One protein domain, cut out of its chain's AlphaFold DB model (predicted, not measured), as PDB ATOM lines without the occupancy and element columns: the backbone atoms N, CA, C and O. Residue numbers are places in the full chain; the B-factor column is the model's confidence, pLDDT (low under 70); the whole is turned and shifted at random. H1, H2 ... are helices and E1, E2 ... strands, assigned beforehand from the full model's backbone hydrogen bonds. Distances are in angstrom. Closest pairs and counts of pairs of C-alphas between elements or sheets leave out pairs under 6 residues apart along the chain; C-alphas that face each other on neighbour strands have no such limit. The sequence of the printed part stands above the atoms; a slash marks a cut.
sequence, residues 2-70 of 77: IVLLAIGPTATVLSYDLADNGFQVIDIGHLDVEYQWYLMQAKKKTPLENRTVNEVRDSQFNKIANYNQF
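Overview. This is residues 2 to 70 of the 77 residues of the protein "DUF1792 domain-containing protein" of Lactococcus lactis (UniProt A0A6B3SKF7). What is the shape? A small head, parallel strands E1 and E2 side by side with H1 packed on them, makes one end; H2 lies away from H1 and leads into winding residues 40 to 70, with no named element. What builds it? The 69 printed residues include E1, H1, E2 and H2 in order, class mixed, under half in named elements. It is loose, radius of gyration of the C-alphas 15.0 A, spanning 43 by 26 by 20 A.

Arrangement. How do the strands pair? E1, residues 2 to 5, and E2, residues 24 to 27, are parallel at 21 degrees; N 3 and O 24, 3.0 A apart, are within hydrogen-bond range. Where are the helices? H1, residues 10 to 20, comes closest to E2 at the C-alphas of Ser 15 and Val 25, 5.7 A apart. E1, H1 and E2 form a strand-helix-strand unit, parallel neighbours joined through a helix, its crossover right-handed. H2, residues 31 to 39, is apart from E1 and H1. In H1 and H2 every O i to N i+4 pair is within hydrogen-bond range.

Along the chain. Where does E1 begin? C-alpha 2 is at (16.929, 29.040, 28.393). Where does H2 end? C-alpha 39 is at (19.184, 50.403, 15.456). How long are they? E1 measures 10.0 A, E2 10.3 A, H1 15.7 A and H2 12.2 A.

Size, cuts and confidence. Is it cut? The printed part has no cut, and its three links between elements are tight. Where is confidence low? Residues 58 to 68 are under 70.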
ATOM      1  N   ILE A   2      17.963  28.074  28.791       95.12
ATOM      2  CA  ILE A   2      16.929  29.040  28.393       95.12
ATOM      3  C   ILE A   2      16.564  28.753  26.939       95.12
ATOM      4  O   ILE A   2      17.463  28.571  26.118       95.12
ATOM      5  N   VAL A   3      15.268  28.709  26.635       96.81
ATOM      6  CA  VAL A   3      14.742  28.533  25.275       96.81
ATOM      7  C   VAL A   3      14.082  29.837  24.834       96.81
ATOM      8  O   VAL A   3      13.218  30.356  25.536       96.81
ATOM      9  N   LEU A   4      14.493  30.372  23.684       97.31
ATOM     10  CA  LEU A   4      13.871  31.546  23.067       97.31
ATOM     11  C   LEU A   4      13.054  31.093  21.857       97.31
ATOM     12  O   LEU A   4      13.592  30.397  20.994       97.31
ATOM     13  N   LEU A   5      11.777  31.473  21.792       97.38
ATOM     14  CA  LEU A   5      10.865  31.073  20.717       97.38
ATOM     15  C   LEU A   5      10.411  32.280  19.890       97.38
ATOM     16  O   LEU A   5      10.033  33.308  20.439       97.38
ATOM     17  N   ALA A   6      10.420  32.125  18.565       95.75
ATOM     18  CA  ALA A   6       9.949  33.116  17.594       95.75
ATOM     19  C   ALA A   6       9.210  32.406  16.442       95.75
ATOM     20  O   ALA A   6       9.627  32.451  15.288       95.75
ATOM     21  N   ILE A   7       8.148  31.662  16.776       95.62
ATOM     22  CA  ILE A   7       7.419  30.775  15.842       95.62
ATOM     23  C   ILE A   7       5.916  31.094  15.765       95.62
ATOM     24  O   ILE A   7       5.081  30.211  15.576       95.62
ATOM     25  N   GLY A   8       5.558  32.371  15.925       94.06
ATOM     26  CA  GLY A   8       4.171  32.837  15.845       94.06
ATOM     27  C   GLY A   8       3.280  32.270  16.963       94.06
ATOM     28  O   GLY A   8       3.780  31.988  18.049       94.06
ATOM     29  N   PRO A   9       1.968  32.069  16.722       96.19
ATOM     30  CA  PRO A   9       1.022  31.616  17.751       96.19
ATOM     31  C   PRO A   9       1.408  30.299  18.439       96.19
ATOM     32  O   PRO A   9       1.088  30.086  19.607       96.19
ATOM     33  N   THR A  10       2.134  29.421  17.740       97.31
ATOM     34  CA  THR A  10       2.637  28.157  18.292       97.31
ATOM     35  C   THR A  10       3.587  28.377  19.471       97.31
ATOM     36  O   THR A  10       3.631  27.542  20.372       97.31
ATOM     37  N   ALA A  11       4.314  29.501  19.509       97.81
ATOM     38  CA  ALA A  11       5.254  29.807  20.584       97.81
ATOM     39  C   ALA A  11       4.556  29.904  21.946       97.81
ATOM     40  O   ALA A  11       5.113  29.442  22.938       97.81
ATOM     41  N   THR A  12       3.326  30.422  21.997       96.94
ATOM     42  CA  THR A  12       2.571  30.582  23.245       96.94
ATOM     43  C   THR A  12       2.223  29.232  23.875       96.94
ATOM     44  O   THR A  12       2.504  29.013  25.051       96.94
ATOM     45  N   VAL A  13       1.655  28.306  23.094       97.94
ATOM     46  CA  VAL A  13       1.276  26.972  23.600       97.94
ATOM     47  C   VAL A  13       2.522  26.140  23.908       97.94
ATOM     48  O   VAL A  13       2.619  25.556  24.982       97.94
ATOM     49  N   LEU A  14       3.532  26.169  23.031       97.81
ATOM     50  CA  LEU A  14       4.783  25.443  23.261       97.81
ATOM     51  C   LEU A  14       5.541  25.962  24.493       97.81
ATOM     52  O   LEU A  14       6.155  25.177  25.212       97.81
ATOM     53  N   SER A  15       5.499  27.273  24.755       97.62
ATOM     54  CA  SER A  15       6.102  27.844  25.965       97.62
ATOM     55  C   SER A  15       5.455  27.290  27.226       97.62
ATOM     56  O   SER A  15       6.174  26.992  28.175       97.62
ATOM     57  N   TYR A  16       4.127  27.130  27.231       97.50
ATOM     58  CA  TYR A  16       3.408  26.524  28.349       97.50
ATOM     59  C   TYR A  16       3.855  25.075  28.572       97.50
ATOM     60  O   TYR A  16       4.304  24.747  29.669       97.50
ATOM     61  N   ASP A  17       3.828  24.244  27.527       98.06
ATOM     62  CA  ASP A  17       4.191  22.827  27.635       98.06
ATOM     63  C   ASP A  17       5.638  22.650  28.121       98.06
ATOM     64  O   ASP A  17       5.923  21.849  29.011       98.06
ATOM     65  N   LEU A  18       6.580  23.423  27.577       97.50
ATOM     66  CA  LEU A  18       7.981  23.360  27.993       97.50
ATOM     67  C   LEU A  18       8.191  23.894  29.419       97.50
ATOM     68  O   LEU A  18       9.014  23.343  30.153       97.50
ATOM     69  N   ALA A  19       7.459  24.933  29.825       96.94
ATOM     70  CA  ALA A  19       7.524  25.455  31.187       96.94
ATOM     71  C   ALA A  19       6.991  24.450  32.217       96.94
ATOM     72  O   ALA A  19       7.621  24.268  33.259       96.94
ATOM     73  N   ASP A  20       5.898  23.747  31.905       97.44
ATOM     74  CA  ASP A  20       5.357  22.660  32.734       97.44
ATOM     75  C   ASP A  20       6.360  21.499  32.884       97.44
ATOM     76  O   ASP A  20       6.496  20.898  33.946       97.44
ATOM     77  N   ASN A  21       7.185  21.273  31.856       96.94
ATOM     78  CA  ASN A  21       8.304  20.326  31.888       96.94
ATOM     79  C   ASN A  21       9.584  20.880  32.563       96.94
ATOM     80  O   ASN A  21      10.646  20.258  32.488       96.94
ATOM     81  N   GLY A  22       9.512  22.035  33.232       96.69
ATOM     82  CA  GLY A  22      10.603  22.597  34.034       96.69
ATOM     83  C   GLY A  22      11.646  23.405  33.254       96.69
ATOM     84  O   GLY A  22      12.703  23.733  33.802       96.69
ATOM     85  N   PHE A  23      11.383  23.747  31.990       97.56
ATOM     86  CA  PHE A  23      12.267  24.613  31.210       97.56
ATOM     87  C   PHE A  23      11.924  26.092  31.393       97.56
ATOM     88  O   PHE A  23      10.764  26.487  31.435       97.56
ATOM     89  N   GLN A  24      12.947  26.948  31.422       97.81
ATOM     90  CA  GLN A  24      12.731  28.385  31.289       97.81
ATOM     91  C   GLN A  24      12.603  28.738  29.807       97.81
ATOM     92  O   GLN A  24      13.570  28.610  29.047       97.81
ATOM     93  N   VAL A  25      11.420  29.198  29.408       98.19
ATOM     94  CA  VAL A  25      11.105  29.557  28.021       98.19
ATOM     95  C   VAL A  25      10.628  30.999  27.945       98.19
ATOM     96  O   VAL A  25       9.891  31.463  28.812       98.19
ATOM     97  N   ILE A  26      11.078  31.710  26.915       97.88
ATOM     98  CA  ILE A  26      10.670  33.082  26.627       97.88
ATOM     99  C   ILE A  26      10.202  33.130  25.172       97.88
ATOM    100  O   ILE A  26      10.997  32.947  24.248       97.88
ATOM    101  N   ASP A  27       8.912  33.382  24.975       97.62
ATOM    102  CA  ASP A  27       8.368  33.771  23.676       97.62
ATOM    103  C   ASP A  27       8.803  35.215  23.382       97.62
ATOM    104  O   ASP A  27       8.411  36.149  24.083       97.62
ATOM    105  N   ILE A  28       9.682  35.387  22.393       97.44
ATOM    106  CA  ILE A  28      10.268  36.683  22.024       97.44
ATOM    107  C   ILE A  28       9.600  37.302  20.790       97.44
ATOM    108  O   ILE A  28       9.929  38.434  20.436       97.44
ATOM    109  N   GLY A  29       8.673  36.598  20.130       95.19
ATOM    110  CA  GLY A  29       7.992  37.090  18.930       95.19
ATOM    111  C   GLY A  29       8.950  37.677  17.878       95.19
ATOM    112  O   GLY A  29       9.980  37.089  17.563       95.19
ATOM    113  N   HIS A  30       8.620  38.862  17.350       94.31
ATOM    114  CA  HIS A  30       9.416  39.590  16.346       94.31
ATOM    115  C   HIS A  30      10.487  40.521  16.955       94.31
ATOM    116  O   HIS A  30      10.765  41.594  16.411       94.31
ATOM    117  N   LEU A  31      11.084  40.158  18.096       95.06
ATOM    118  CA  LEU A  31      12.099  40.987  18.762       95.06
ATOM    119  C   LEU A  31      13.276  41.344  17.841       95.06
ATOM    120  O   LEU A  31      13.804  42.451  17.933       95.06
ATOM    121  N   ASP A  32      13.688  40.441  16.948       90.69
ATOM    122  CA  ASP A  32      14.783  40.699  16.009       90.69
ATOM    123  C   ASP A  32      14.455  41.857  15.052       90.69
ATOM    124  O   ASP A  32      15.301  42.723  14.829       90.69
ATOM    125  N   VAL A  33      13.228  41.907  14.531       91.69
ATOM    126  CA  VAL A  33      12.746  42.944  13.611       91.69
ATOM    127  C   VAL A  33      12.642  44.294  14.321       91.69
ATOM    128  O   VAL A  33      13.158  45.296  13.822       91.69
ATOM    129  N   GLU A  34      12.038  44.323  15.511       94.19
ATOM    130  CA  GLU A  34      11.918  45.551  16.309       94.19
ATOM    131  C   GLU A  34      13.303  46.083  16.722       94.19
ATOM    132  O   GLU A  34      13.551  47.292  16.683       94.19
ATOM    133  N   TYR A  35      14.253  45.193  17.030       94.00
ATOM    134  CA  TYR A  35      15.631  45.581  17.325       94.00
ATOM    135  C   TYR A  35      16.340  46.206  16.114       94.00
ATOM    136  O   TYR A  35      17.060  47.193  16.264       94.00
ATOM    137  N   GLN A  36      16.105  45.699  14.900       91.88
ATOM    138  CA  GLN A  36      16.646  46.313  13.682       91.88
ATOM    139  C   GLN A  36      16.075  47.719  13.454       91.88
ATOM    140  O   GLN A  36      16.839  48.659  13.228       91.88
ATOM    141  N   TRP A  37      14.758  47.905  13.584       94.06
ATOM    142  CA  TRP A  37      14.156  49.240  13.482       94.06
ATOM    143  C   TRP A  37      14.675  50.200  14.553       94.06
ATOM    144  O   TRP A  37      14.905  51.374  14.256       94.06
ATOM    145  N   TYR A  38      14.922  49.707  15.769       95.75
ATOM    146  CA  TYR A  38      15.565  50.484  16.823       95.75
ATOM    147  C   TYR A  38      16.972  50.955  16.417       95.75
ATOM    148  O   TYR A  38      17.256  52.150  16.508       95.75
ATOM    149  N   LEU A  39      17.829  50.057  15.911       94.69
ATOM    150  CA  LEU A  39      19.184  50.403  15.456       94.69
ATOM    151  C   LEU A  39      19.174  51.419  14.303       94.69
ATOM    152  O   LEU A  39      20.016  52.315  14.257       94.69
ATOM    153  N   MET A  40      18.190  51.321  13.408       93.94
ATOM    154  CA  MET A  40      17.971  52.275  12.314       93.94
ATOM    155  C   MET A  40      17.379  53.614  12.782       93.94
ATOM    156  O   MET A  40      17.197  54.519  11.967       93.94
ATOM    157  N   GLN A  41      17.033  53.745  14.068       95.88
ATOM    158  CA  GLN A  41      16.275  54.870  14.625       95.88
ATOM    159  C   GLN A  41      14.970  55.138  13.856       95.88
ATOM    160  O   GLN A  41      14.514  56.284  13.735       95.88
ATOM    161  N   ALA A  42      14.368  54.074  13.319       93.69
ATOM    162  CA  ALA A  42      13.206  54.162  12.458       93.69
ATOM    163  C   ALA A  42      12.025  54.777  13.221       93.69
ATOM    164  O   ALA A  42      11.737  54.439  14.368       93.69
ATOM    165  N   LYS A  43      11.321  55.710  12.577       94.19
ATOM    166  CA  LYS A  43      10.112  56.339  13.142       94.19
ATOM    167  C   LYS A  43       8.821  55.636  12.725       94.19
ATOM    168  O   LYS A  43       7.754  55.963  13.234       94.19
ATOM    169  N   LYS A  44       8.916  54.711  11.771       91.94
ATOM    170  CA  LYS A  44       7.828  53.895  11.223       91.94
ATOM    171  C   LYS A  44       8.404  52.541  10.821       91.94
ATOM    172  O   LYS A  44       9.599  52.452  10.555       91.94
ATOM    173  N   LYS A  45       7.551  51.521  10.732       90.56
ATOM    174  CA  LYS A  45       7.932  50.205  10.211       90.56
ATOM    175  C   LYS A  45       8.298  50.345   8.733       90.56
ATOM    176  O   LYS A  45       7.466  50.764   7.927       90.56
ATOM    177  N   THR A  46       9.552  50.064   8.402       89.25
ATOM    178  CA  THR A  46      10.099  50.130   7.039       89.25
ATOM    179  C   THR A  46      10.606  48.755   6.617       89.25
ATOM    180  O   THR A  46      10.927  47.949   7.495       89.25
ATOM    181  N   PRO A  47      10.709  48.460   5.310       87.81
ATOM    182  CA  PRO A  47      11.336  47.221   4.862       87.81
ATOM    183  C   PRO A  47      12.742  47.082   5.459       87.81
ATOM    184  O   PRO A  47      13.448  48.083   5.616       87.81
ATOM    185  N   LEU A  48      13.117  45.858   5.824       83.50
ATOM    186  CA  LEU A  48      14.456  45.537   6.309       83.50
ATOM    187  C   LEU A  48      15.234  44.855   5.188       83.50
ATOM    188  O   LEU A  48      14.709  43.988   4.498       83.50
ATOM    189  N   GLU A  49      16.503  45.219   5.026       76.19
ATOM    190  CA  GLU A  49      17.361  44.533   4.066       76.19
ATOM    191  C   GLU A  49      17.492  43.043   4.429       76.19
ATOM    192  O   GLU A  49      17.603  42.661   5.602       76.19
ATOM    193  N   ASN A  50      17.515  42.194   3.401       72.38
ATOM    194  CA  ASN A  50      17.816  40.761   3.483       72.38
ATOM    195  C   ASN A  50      16.783  39.894   4.224       72.38
ATOM    196  O   ASN A  50      17.077  38.729   4.501       72.38
ATOM    197  N   ARG A  51      15.589  40.410   4.539       73.38
ATOM    198  CA  ARG A  51      14.498  39.619   5.127       73.38
ATOM    199  C   ARG A  51      13.129  40.212   4.812       73.38
ATOM    200  O   ARG A  51      12.971  41.425   4.772       73.38
ATOM    201  N   THR A  52      12.128  39.352   4.686       74.94
ATOM    202  CA  THR A  52      10.727  39.778   4.623       74.94
ATOM    203  C   THR A  52      10.185  39.946   6.037       74.94
ATOM    204  O   THR A  52      10.431  39.106   6.902       74.94
ATOM    205  N   VAL A  53       9.436  41.021   6.267       81.88
ATOM    206  CA  VAL A  53       8.757  41.301   7.537       81.88
ATOM    207  C   VAL A  53       7.256  41.377   7.295       81.88
ATOM    208  O   VAL A  53       6.811  41.962   6.309       81.88
ATOM    209  N   ASN A  54       6.462  40.782   8.182       82.19
ATOM    210  CA  ASN A  54       5.013  40.671   7.987       82.19
ATOM    211  C   ASN A  54       4.301  42.031   8.075       82.19
ATOM    212  O   ASN A  54       3.223  42.219   7.513       82.19
ATOM    213  N   GLU A  55       4.893  42.990   8.784       82.88
ATOM    214  CA  GLU A  55       4.295  44.289   9.090       82.88
ATOM    215  C   GLU A  55       4.453  45.332   7.977       82.88
ATOM    216  O   GLU A  55       3.899  46.429   8.086       82.88
ATOM    217  N   VAL A  56       5.203  45.028   6.914       82.44
ATOM    218  CA  VAL A  56       5.464  45.964   5.817       82.44
ATOM    219  C   VAL A  56       5.223  45.271   4.481       82.44
ATOM    220  O   VAL A  56       5.671  44.153   4.255       82.44
ATOM    221  N   ARG A  57       4.511  45.939   3.565       71.12
ATOM    222  CA  ARG A  57       4.371  45.458   2.184       71.12
ATOM    223  C   ARG A  57       5.697  45.668   1.468       71.12
ATOM    224  O   ARG A  57       6.070  46.808   1.195       71.12
ATOM    225  N   ASP A  58       6.398  44.577   1.215       64.25
ATOM    226  CA  ASP A  58       7.732  44.621   0.637       64.25
ATOM    227  C   ASP A  58       7.678  44.856  -0.880       64.25
ATOM    228  O   ASP A  58       6.837  44.287  -1.580       64.25
ATOM    229  N   SER A  59       8.556  45.717  -1.393       56.50
ATOM    230  CA  SER A  59       8.670  46.013  -2.830       56.50
ATOM    231  C   SER A  59      10.078  45.809  -3.380       56.50
ATOM    232  O   SER A  59      10.278  45.965  -4.585       56.50
ATOM    233  N   GLN A  60      11.051  45.426  -2.545       56.06
ATOM    234  CA  GLN A  60      12.434  45.244  -2.980       56.06
ATOM    235  C   GLN A  60      13.035  43.940  -2.460       56.06
ATOM    236  O   GLN A  60      13.540  43.846  -1.349       56.06
ATOM    237  N   PHE A  61      13.054  42.938  -3.336       55.09
ATOM    238  CA  PHE A  61      13.906  41.766  -3.187       55.09
ATOM    239  C   PHE A  61      15.315  42.121  -3.646       55.09
ATOM    240  O   PHE A  61      15.497  42.346  -4.838       55.09
ATOM    241  N   ASN A  62      16.314  42.108  -2.760       52.69
ATOM    242  CA  ASN A  62      17.690  41.829  -3.176       52.69
ATOM    243  C   ASN A  62      18.592  41.313  -2.042       52.69
ATOM    244  O   ASN A  62      18.634  41.869  -0.954       52.69
ATOM    245  N   LYS A  63      19.330  40.246  -2.399       51.94
ATOM    246  CA  LYS A  63      20.499  39.589  -1.775       51.94
ATOM    247  C   LYS A  63      20.430  39.210  -0.291       51.94
ATOM    248  O   LYS A  63      21.002  39.866   0.560       51.94
ATOM    249  N   ILE A  64      19.937  38.000  -0.022       58.38
ATOM    250  CA  ILE A  64      20.187  37.284   1.239       58.38
ATOM    251  C   ILE A  64      21.706  37.180   1.477       58.38
ATOM    252  O   ILE A  64      22.413  36.476   0.753       58.38
ATOM    253  N   ALA A  65      22.216  37.883   2.488       55.94
ATOM    254  CA  ALA A  65      23.580  37.709   2.965       55.94
ATOM    255  C   ALA A  65      23.638  36.473   3.879       55.94
ATOM    256  O   ALA A  65      23.018  36.442   4.941       55.94
ATOM    257  N   ASN A  66      24.388  35.446   3.472       59.62
ATOM    258  CA  ASN A  66      24.626  34.244   4.274       59.62
ATOM    259  C   ASN A  66      25.669  34.522   5.367       59.62
ATOM    260  O   ASN A  66      26.839  34.178   5.216       59.62
ATOM    261  N   TYR A  67      25.245  35.125   6.477       58.53
ATOM    262  CA  TYR A  67      26.035  35.190   7.710       58.53
ATOM    263  C   TYR A  67      25.231  34.608   8.871       58.53
ATOM    264  O   TYR A  67      24.701  35.330   9.709       58.53
ATOM    265  N   ASN A  68      25.147  33.278   8.933       63.19
ATOM    266  CA  ASN A  68      24.651  32.609  10.129       63.19
ATOM    267  C   ASN A  68      25.828  32.337  11.064       63.19
ATOM    268  O   ASN A  68      26.602  31.407  10.857       63.19
ATOM    269  N   GLN A  69      25.945  33.148  12.115       78.81
ATOM    270  CA  GLN A  69      26.860  32.891  13.232       78.81
ATOM    271  C   GLN A  69      26.435  31.653  14.050       78.81
ATOM    272  O   GLN A  69      27.219  31.108  14.825       78.81
ATOM    273  N   PHE A  70      25.192  31.195  13.874       84.06
ATOM    274  CA  PHE A  70      24.599  30.100  14.630       84.06
ATOM    275  C   PHE A  70      24.593  28.786  13.848       84.06
ATOM    276  O   PHE A  70      24.387  28.750  12.635       84.06
TER     277      PHE A  70